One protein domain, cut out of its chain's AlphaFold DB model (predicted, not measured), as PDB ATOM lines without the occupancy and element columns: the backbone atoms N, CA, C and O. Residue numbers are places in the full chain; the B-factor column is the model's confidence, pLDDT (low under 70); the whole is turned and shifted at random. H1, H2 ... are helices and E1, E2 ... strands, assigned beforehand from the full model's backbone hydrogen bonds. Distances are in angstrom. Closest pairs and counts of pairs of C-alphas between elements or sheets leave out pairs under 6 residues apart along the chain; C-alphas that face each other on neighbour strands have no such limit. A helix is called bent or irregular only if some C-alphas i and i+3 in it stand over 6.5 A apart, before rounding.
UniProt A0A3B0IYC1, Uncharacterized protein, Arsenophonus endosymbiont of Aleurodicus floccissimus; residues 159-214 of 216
ATOM      1  N   VAL A 159      35.465  27.386  83.069       81.38
ATOM      2  CA  VAL A 159      34.350  28.231  82.663       81.38
ATOM      3  C   VAL A 159      34.464  29.544  83.406       81.38
ATOM      4  O   VAL A 159      34.383  29.601  84.634       81.38
ATOM      5  N   GLN A 160      34.653  30.613  82.643       87.06
ATOM      6  CA  GLN A 160      34.631  31.965  83.180       87.06
ATOM      7  C   GLN A 160      33.205  32.409  83.481       87.06
ATOM      8  O   GLN A 160      32.298  32.258  82.655       87.06
ATOM      9  N   TYR A 161      33.025  32.991  84.660       89.44
ATOM     10  CA  TYR A 161      31.769  33.596  85.069       89.44
ATOM     11  C   TYR A 161      32.001  34.916  85.803       89.44
ATOM     12  O   TYR A 161      33.081  35.168  86.334       89.44
ATOM     13  N   THR A 162      30.962  35.735  85.874       88.44
ATOM     14  CA  THR A 162      30.886  36.912  86.742       88.44
ATOM     15  C   THR A 162      29.495  36.993  87.377       88.44
ATOM     16  O   THR A 162      28.531  36.368  86.918       88.44
ATOM     17  N   ASN A 163      29.406  37.718  88.490       88.44
ATOM     18  CA  ASN A 163      28.151  38.002  89.182       88.44
ATOM     19  C   ASN A 163      27.462  39.272  88.647       88.44
ATOM     20  O   ASN A 163      26.340  39.571  89.050       88.44
ATOM     21  N   GLN A 164      28.116  40.007  87.741       84.62
ATOM     22  CA  GLN A 164      27.602  41.235  87.135       84.62
ATOM     23  C   GLN A 164      27.389  41.067  85.622       84.62
ATOM     24  O   GLN A 164      28.061  40.247  84.997       84.62
ATOM     25  N   PRO A 165      26.474  41.834  85.002       85.44
ATOM     26  CA  PRO A 165      26.306  41.823  83.555       85.44
ATOM     27  C   PRO A 165      27.589  42.265  82.845       85.44
ATOM     28  O   PRO A 165      28.154  43.306  83.167       85.44
ATOM     29  N   MET A 166      28.019  41.499  81.844       79.25
ATOM     30  CA  MET A 166      29.206  41.794  81.044       79.25
ATOM     31  C   MET A 166      28.937  41.450  79.578       79.25
ATOM     32  O   MET A 166      28.214  40.497  79.277       79.25
ATOM     33  N   LYS A 167      29.492  42.243  78.655       77.88
ATOM     34  CA  LYS A 167      29.403  41.980  77.213       77.88
ATOM     35  C   LYS A 167      29.980  40.586  76.922       77.88
ATOM     36  O   LYS A 167      30.986  40.238  77.522       77.88
ATOM     37  N   GLU A 168      29.334  39.810  76.048       78.12
ATOM     38  CA  GLU A 168      29.699  38.413  75.703       78.12
ATOM     39  C   GLU A 168      29.450  37.367  76.808       78.12
ATOM     40  O   GLU A 168      29.748  36.185  76.628       78.12
ATOM     41  N   PHE A 169      28.839  37.750  77.937       87.31
ATOM     42  CA  PHE A 169      28.398  36.803  78.961       87.31
ATOM     43  C   PHE A 169      26.878  36.628  78.924       87.31
ATOM     44  O   PHE A 169      26.111  37.593  78.976       87.31
ATOM     45  N   LYS A 170      26.417  35.374  78.901       89.75
ATOM     46  CA  LYS A 170      24.991  35.032  78.979       89.75
ATOM     47  C   LYS A 170      24.582  34.705  80.402       89.75
ATOM     48  O   LYS A 170      25.246  33.949  81.106       89.75
ATOM     49  N   HIS A 171      23.430  35.232  80.796       94.56
ATOM     50  CA  HIS A 171      22.828  34.938  82.085       94.56
ATOM     51  C   HIS A 171      22.167  33.555  82.056       94.56
ATOM     52  O   HIS A 171      21.125  33.369  81.423       94.56
ATOM     53  N   ILE A 172      22.785  32.575  82.713       92.00
ATOM     54  CA  ILE A 172      22.319  31.186  82.726       92.00
ATOM     55  C   ILE A 172      22.337  30.603  84.134       92.00
ATOM     56  O   ILE A 172      23.042  31.064  85.031       92.00
ATOM     57  N   LEU A 173      21.543  29.554  84.322       93.81
ATOM     58  CA  LEU A 173      21.478  28.819  85.571       93.81
ATOM     59  C   LEU A 173      22.567  27.741  85.621       93.81
ATOM     60  O   LEU A 173      22.507  26.791  84.838       93.81
ATOM     61  N   VAL A 174      23.507  27.849  86.562       92.25
ATOM     62  CA  VAL A 174      24.580  26.870  86.790       92.25
ATOM     63  C   VAL A 174      24.539  26.374  88.234       92.25
ATOM     64  O   VAL A 174      24.611  27.173  89.164       92.25
ATOM     65  N   ASP A 175      24.404  25.059  88.427       89.69
ATOM     66  CA  ASP A 175      24.374  24.401  89.749       89.69
ATOM     67  C   ASP A 175      23.452  25.096  90.776       89.69
ATOM     68  O   ASP A 175      23.813  25.322  91.931       89.69
ATOM     69  N   GLY A 176      22.243  25.461  90.344       87.25
ATOM     70  CA  GLY A 176      21.222  26.086  91.186       87.25
ATOM     71  C   GLY A 176      21.366  27.599  91.380       87.25
ATOM     72  O   GLY A 176      20.520  28.191  92.048       87.25
ATOM     73  N   LYS A 177      22.383  28.247  90.792       91.00
ATOM     74  CA  LYS A 177      22.597  29.702  90.882       91.00
ATOM     75  C   LYS A 177      22.645  30.346  89.501       91.00
ATOM     76  O   LYS A 177      23.283  29.832  88.587       91.00
ATOM     77  N   TYR A 178      21.987  31.489  89.353       92.31
ATOM     78  CA  TYR A 178      22.114  32.297  88.146       92.31
ATOM     79  C   TYR A 178      23.464  33.017  88.131       92.31
ATOM     80  O   TYR A 178      23.868  33.598  89.138       92.31
ATOM     81  N   ARG A 179      24.172  32.928  87.004       92.69
ATOM     82  CA  ARG A 179      25.481  33.550  86.774       92.69
ATOM     83  C   ARG A 179      25.555  34.072  85.346       92.69
ATOM     84  O   ARG A 179      24.916  33.517  84.449       92.69
ATOM     85  N   TYR A 180      26.362  35.098  85.124       90.94
ATOM     86  CA  TYR A 180      26.760  35.508  83.783       90.94
ATOM     87  C   TYR A 180      27.960  34.652  83.390       90.94
ATOM     88  O   TYR A 180      28.993  34.709  84.051       90.94
ATOM     89  N   VAL A 181      27.807  33.806  82.372       87.62
ATOM     90  CA  VAL A 181      28.834  32.865  81.898       87.62
ATOM     91  C   VAL A 181      29.291  33.279  80.511       87.62
ATOM     92  O   VAL A 181      28.444  33.594  79.674       87.62
ATOM     93  N   TYR A 182      30.603  33.267  80.271       84.75
ATOM     94  CA  TYR A 182      31.158  33.608  78.963       84.75
ATOM     95  C   TYR A 182      30.552  32.701  77.891       84.75
ATOM     96  O   TYR A 182      30.525  31.478  78.064       84.75
ATOM     97  N   GLU A 183      30.015  33.291  76.825       79.94
ATOM     98  CA  GLU A 183      29.155  32.591  75.870       79.94
ATOM     99  C   GLU A 183      29.835  31.362  75.255       79.94
ATOM    100  O   GLU A 183      29.225  30.291  75.176       79.94
ATOM    101  N   GLU A 184      31.120  31.480  74.925       78.00
ATOM    102  CA  GLU A 184      31.903  30.393  74.337       78.00
ATOM    103  C   GLU A 184      32.191  29.257  75.327       78.00
ATOM    104  O   GLU A 184      32.377  28.109  74.933       78.00
ATOM    105  N   HIS A 185      32.163  29.524  76.634       82.12
ATOM    106  CA  HIS A 185      32.433  28.516  77.661       82.12
ATOM    107  C   HIS A 185      31.209  27.668  78.021       82.12
ATOM    108  O   HIS A 185      31.352  26.613  78.646       82.12
ATOM    109  N   ILE A 186      30.000  28.060  77.599       81.50
ATOM    110  CA  ILE A 186      28.756  27.352  77.952       81.50
ATOM    111  C   ILE A 186      28.785  25.891  77.489       81.50
ATOM    112  O   ILE A 186      28.243  25.027  78.177       81.50
ATOM    113  N   HIS A 187      29.453  25.584  76.373       81.19
ATOM    114  CA  HIS A 187      29.551  24.209  75.870       81.19
ATOM    115  C   HIS A 187      30.355  23.260  76.776       81.19
ATOM    116  O   HIS A 187      30.246  22.047  76.618       81.19
ATOM    117  N   PHE A 188      31.126  23.785  77.741       79.62
ATOM    118  CA  PHE A 188      31.795  22.960  78.752       79.62
ATOM    119  C   PHE A 188      30.826  22.480  79.821       79.62
ATOM    120  O   PHE A 188      31.073  21.476  80.485       79.62
ATOM    121  N   LEU A 189      29.708  23.179  79.988       84.25
ATOM    122  CA  LEU A 189      28.725  22.841  80.991       84.25
ATOM    123  C   LEU A 189      27.764  21.771  80.476       84.25
ATOM    124  O   LEU A 189      27.290  21.794  79.339       84.25
ATOM    125  N   THR A 190      27.388  20.852  81.359       88.44
ATOM    126  CA  THR A 190      26.424  19.805  81.013       88.44
ATOM    127  C   THR A 190      25.005  20.304  81.260       88.44
ATOM    128  O   THR A 190      24.672  20.711  82.373       88.44
ATOM    129  N   LYS A 191      24.129  20.252  80.249       91.81
ATOM    130  CA  LYS A 191      22.701  20.571  80.426       91.81
ATOM    131  C   LYS A 191      22.068  19.625  81.449       91.81
ATOM    132  O   LYS A 191      22.192  18.406  81.336       91.81
ATOM    133  N   LYS A 192      21.355  20.177  82.429       88.25
ATOM    134  CA  LYS A 192      20.701  19.418  83.503       88.25
ATOM    135  C   LYS A 192      19.374  20.067  83.890       88.25
ATOM    136  O   LYS A 192      19.288  21.285  84.028       88.25
ATOM    137  N   ARG A 193      18.337  19.253  84.106       88.25
ATOM    138  CA  ARG A 193      17.084  19.714  84.724       88.25
ATOM    139  C   ARG A 193      17.333  19.997  86.202       88.25
ATOM    140  O   ARG A 193      17.878  19.152  86.911       88.25
ATOM    141  N   GLN A 194      16.965  21.190  86.643       85.38
ATOM    142  CA  GLN A 194      17.154  21.648  88.015       85.38
ATOM    143  C   GLN A 194      15.814  22.110  88.572       85.38
ATOM    144  O   GLN A 194      15.000  22.682  87.848       85.38
ATOM    145  N   GLN A 195      15.581  21.835  89.849       82.44
ATOM    146  CA  GLN A 195      14.382  22.276  90.545       82.44
ATOM    147  C   GLN A 195      14.717  23.544  91.324       82.44
ATOM    148  O   GLN A 195      15.582  23.524  92.195       82.44
ATOM    149  N   ILE A 196      14.055  24.647  90.983       79.56
ATOM    150  CA  ILE A 196      14.237  25.944  91.640       79.56
ATOM    151  C   ILE A 196      12.867  26.496  91.968       79.56
ATOM    152  O   ILE A 196      12.005  26.582  91.094       79.56
ATOM    153  N   SER A 197      12.659  26.846  93.237       78.19
ATOM    154  CA  SER A 197      11.390  27.398  93.725       78.19
ATOM    155  C   SER A 197      10.180  26.552  93.301       78.19
ATOM    156  O   SER A 197       9.174  27.070  92.825       78.19
ATOM    157  N   GLY A 198      10.317  25.223  93.383       79.50
ATOM    158  CA  GLY A 198       9.275  24.261  93.005       79.50
ATOM    159  C   GLY A 198       9.073  24.052  91.498       79.50
ATOM    160  O   GLY A 198       8.335  23.146  91.118       79.50
ATOM    161  N   LYS A 199       9.746  24.814  90.625       83.88
ATOM    162  CA  LYS A 199       9.639  24.689  89.161       83.88
ATOM    163  C   LYS A 199      10.828  23.927  88.580       83.88
ATOM    164  O   LYS A 199      11.972  24.143  88.977       83.88
ATOM    165  N   GLN A 200      10.564  23.053  87.610       85.19
ATOM    166  CA  GLN A 200      11.620  22.413  86.826       85.19
ATOM    167  C   GLN A 200      12.093  23.356  85.718       85.19
ATOM    168  O   GLN A 200      11.336  23.686  84.806       85.19
ATOM    169  N   VAL A 201      13.359  23.760  85.777       87.56
ATOM    170  CA  VAL A 201      13.993  24.650  84.798       87.56
ATOM    171  C   VAL A 201      15.171  23.926  84.147       87.56
ATOM    172  O   VAL A 201      15.837  23.087  84.759       87.56
ATOM    173  N   THR A 202      15.415  24.207  82.869       87.00
ATOM    174  CA  THR A 202      16.628  23.741  82.188       87.00
ATOM    175  C   THR A 202      17.789  24.637  82.595       87.00
ATOM    176  O   THR A 202      17.798  25.818  82.261       87.00
ATOM    177  N   GLY A 203      18.761  24.069  83.299       91.50
ATOM    178  CA  GLY A 203      20.013  24.731  83.638       91.50
ATOM    179  C   GLY A 203      21.211  23.923  83.163       91.50
ATOM    180  O   GLY A 203      21.109  23.021  82.327       91.50
ATOM    181  N   TYR A 204      22.351  24.240  83.748       92.62
ATOM    182  CA  TYR A 204      23.644  23.660  83.448       92.62
ATOM    183  C   TYR A 204      24.346  23.234  84.740       92.62
ATOM    184  O   TYR A 204      24.105  23.799  85.805       92.62
ATOM    185  N   THR A 205      25.197  22.221  84.672       89.88
ATOM    186  CA  THR A 205      26.062  21.819  85.784       89.88
ATOM    187  C   THR A 205      27.519  21.944  85.373       89.88
ATOM    188  O   THR A 205      27.878  21.549  84.260       89.88
ATOM    189  N   ALA A 206      28.338  22.494  86.270       88.56
ATOM    190  CA  ALA A 206      29.784  22.601  86.108       88.56
ATOM    191  C   ALA A 206      30.521  21.387  86.699       88.56
ATOM    192  O   ALA A 206      31.724  21.430  86.938       88.56
ATOM    193  N   LYS A 207      29.817  20.278  86.973       84.31
ATOM    194  CA  LYS A 207      30.432  19.063  87.516       84.31
ATOM    195  C   LYS A 207      31.575  18.584  86.609       84.31
ATOM    196  O   LYS A 207      31.332  18.172  85.481       84.31
ATOM    197  N   GLY A 208      32.795  18.572  87.150       76.44
ATOM    198  CA  GLY A 208      34.006  18.163  86.426       76.44
ATOM    199  C   GLY A 208      34.674  19.278  85.617       76.44
ATOM    200  O   GLY A 208      35.580  18.985  84.844       76.44
ATOM    201  N   VAL A 209      34.242  20.529  85.791       79.56
ATOM    202  CA  VAL A 209      34.751  21.712  85.091       79.56
ATOM    203  C   VAL A 209      35.061  22.791  86.125       79.56
ATOM    204  O   VAL A 209      34.264  23.054  87.026       79.56
ATOM    205  N   GLU A 210      36.236  23.405  86.034       82.44
ATOM    206  CA  GLU A 210      36.633  24.464  86.965       82.44
ATOM    207  C   GLU A 210      35.844  25.749  86.660       82.44
ATOM    208  O   GLU A 210      35.778  26.174  85.513       82.44
ATOM    209  N   MET A 211      35.248  26.408  87.655       85.69
ATOM    210  CA  MET A 211      34.583  27.706  87.459       85.69
ATOM    211  C   MET A 211      35.512  28.824  87.938       85.69
ATOM    212  O   MET A 211      35.848  28.862  89.121       85.69
ATOM    213  N   ARG A 212      35.887  29.756  87.056       86.00
ATOM    214  CA  ARG A 212      36.761  30.897  87.386       86.00
ATOM    215  C   ARG A 212      35.983  32.202  87.371       86.00
ATOM    216  O   ARG A 212      35.376  32.555  86.362       86.00
ATOM    217  N   GLU A 213      36.008  32.916  88.487       85.94
ATOM    218  CA  GLU A 213      35.385  34.232  88.573       85.94
ATOM    219  C   GLU A 213      36.280  35.287  87.929       85.94
ATOM    220  O   GLU A 213      37.444  35.433  88.304       85.94
ATOM    221  N   VAL A 214      35.729  36.037  86.981       78.00
ATOM    222  CA  VAL A 214      36.358  37.245  86.454       78.00
ATOM    223  C   VAL A 214      35.934  38.395  87.360       78.00
ATOM    224  O   VAL A 214      34.761  38.770  87.389       78.00
TER     225      VAL A 214
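AT A GLANCE: This is residues 159 to 214 of the 216 residues of an uncharacterized protein of Arsenophonus endosymbiont of Aleurodicus floccissimus (UniProt A0A3B0IYC1). A small, strongly twisted sheet of four strands, E2, E3, E1 and E6, has the short helix H1 over E1 on one face, and a two-stranded hairpin, E4 and E5, reaches from its base near E2 to one end of the longest axis. After this hairpin the backbone folds back to E6, at the sheet's edge beside E1. The printed part has 56 residues, with one named helix and six named strands in the order E1, E2, E3, H1, E4, E5, E6; the class is mostly strand. The larger sheet, E2 E3 E1 E6, is mixed, and the pair E4 and E5 is antiparallel. The whole is compact, with a radius of gyration of the C-alphas of 10.8 A and spans of 30 by 23 by 15 A.

HOW THE PARTS SIT: In the larger sheet, E2, residues 169 to 174, and E3, residues 177 to 182, form an antiparallel hairpin, with N 170 and O 181 within hydrogen-bond range at 2.8 A. E1, residues 159 to 162, is antiparallel to E3 at 112 degrees between directions, with N 162 and O 180 at 2.9 A. E6, residues 210 to 213, is parallel to E1 at 27 degrees, with N 159 and O 210 at 2.7 A. The pairing of E1 is staggered: residues 159 to 161 pair with E6, and 161 to 162 with E3. E2 and E6 are the edge strands and are apart. H1, residues 183 to 188, is on the sheet at a height over the sheet of 7.3 A, over E1 and slantwise to the strands, at 39 degrees to E1 on the local plane. The closest C-alphas of H1 and E1 are those of His 185 and Val 159, 5.4 A apart. In H1, 0 of 2 O i to N i+4 pairs and 2 of 3 O i to N i+3 pairs are within hydrogen-bond range. E4, residues 190 to 196, and E5, residues 199 to 205, form the other hairpin, with N 192 and O 203 at 2.9 A. The closest C-alphas of E5 and E2 are those of Tyr 204 and Val 174, 4.7 A apart. E4 is apart from E3.

IN THESE COORDINATES: E2 is 13.2 A long and E3 15.2 A; E4 measures 17.3 A and E5 17.0 A. E1 begins at C-alpha 159 (34.350, 28.231, 82.663) and is 10.2 A long. H1, 10.4 A long, is only just irregular: C-alphas 184 and 187 are 6.8 A apart. E6, 10.0 A long, ends at C-alpha 213 (35.385, 34.232, 88.573).

THE WHOLE: The two C-alphas farthest apart, those of Lys 167 and Gly 198, are separated by 31.1 A. The printed part has no cut and no long link. Its mean pLDDT is 85.7, and no printed residue is under 70.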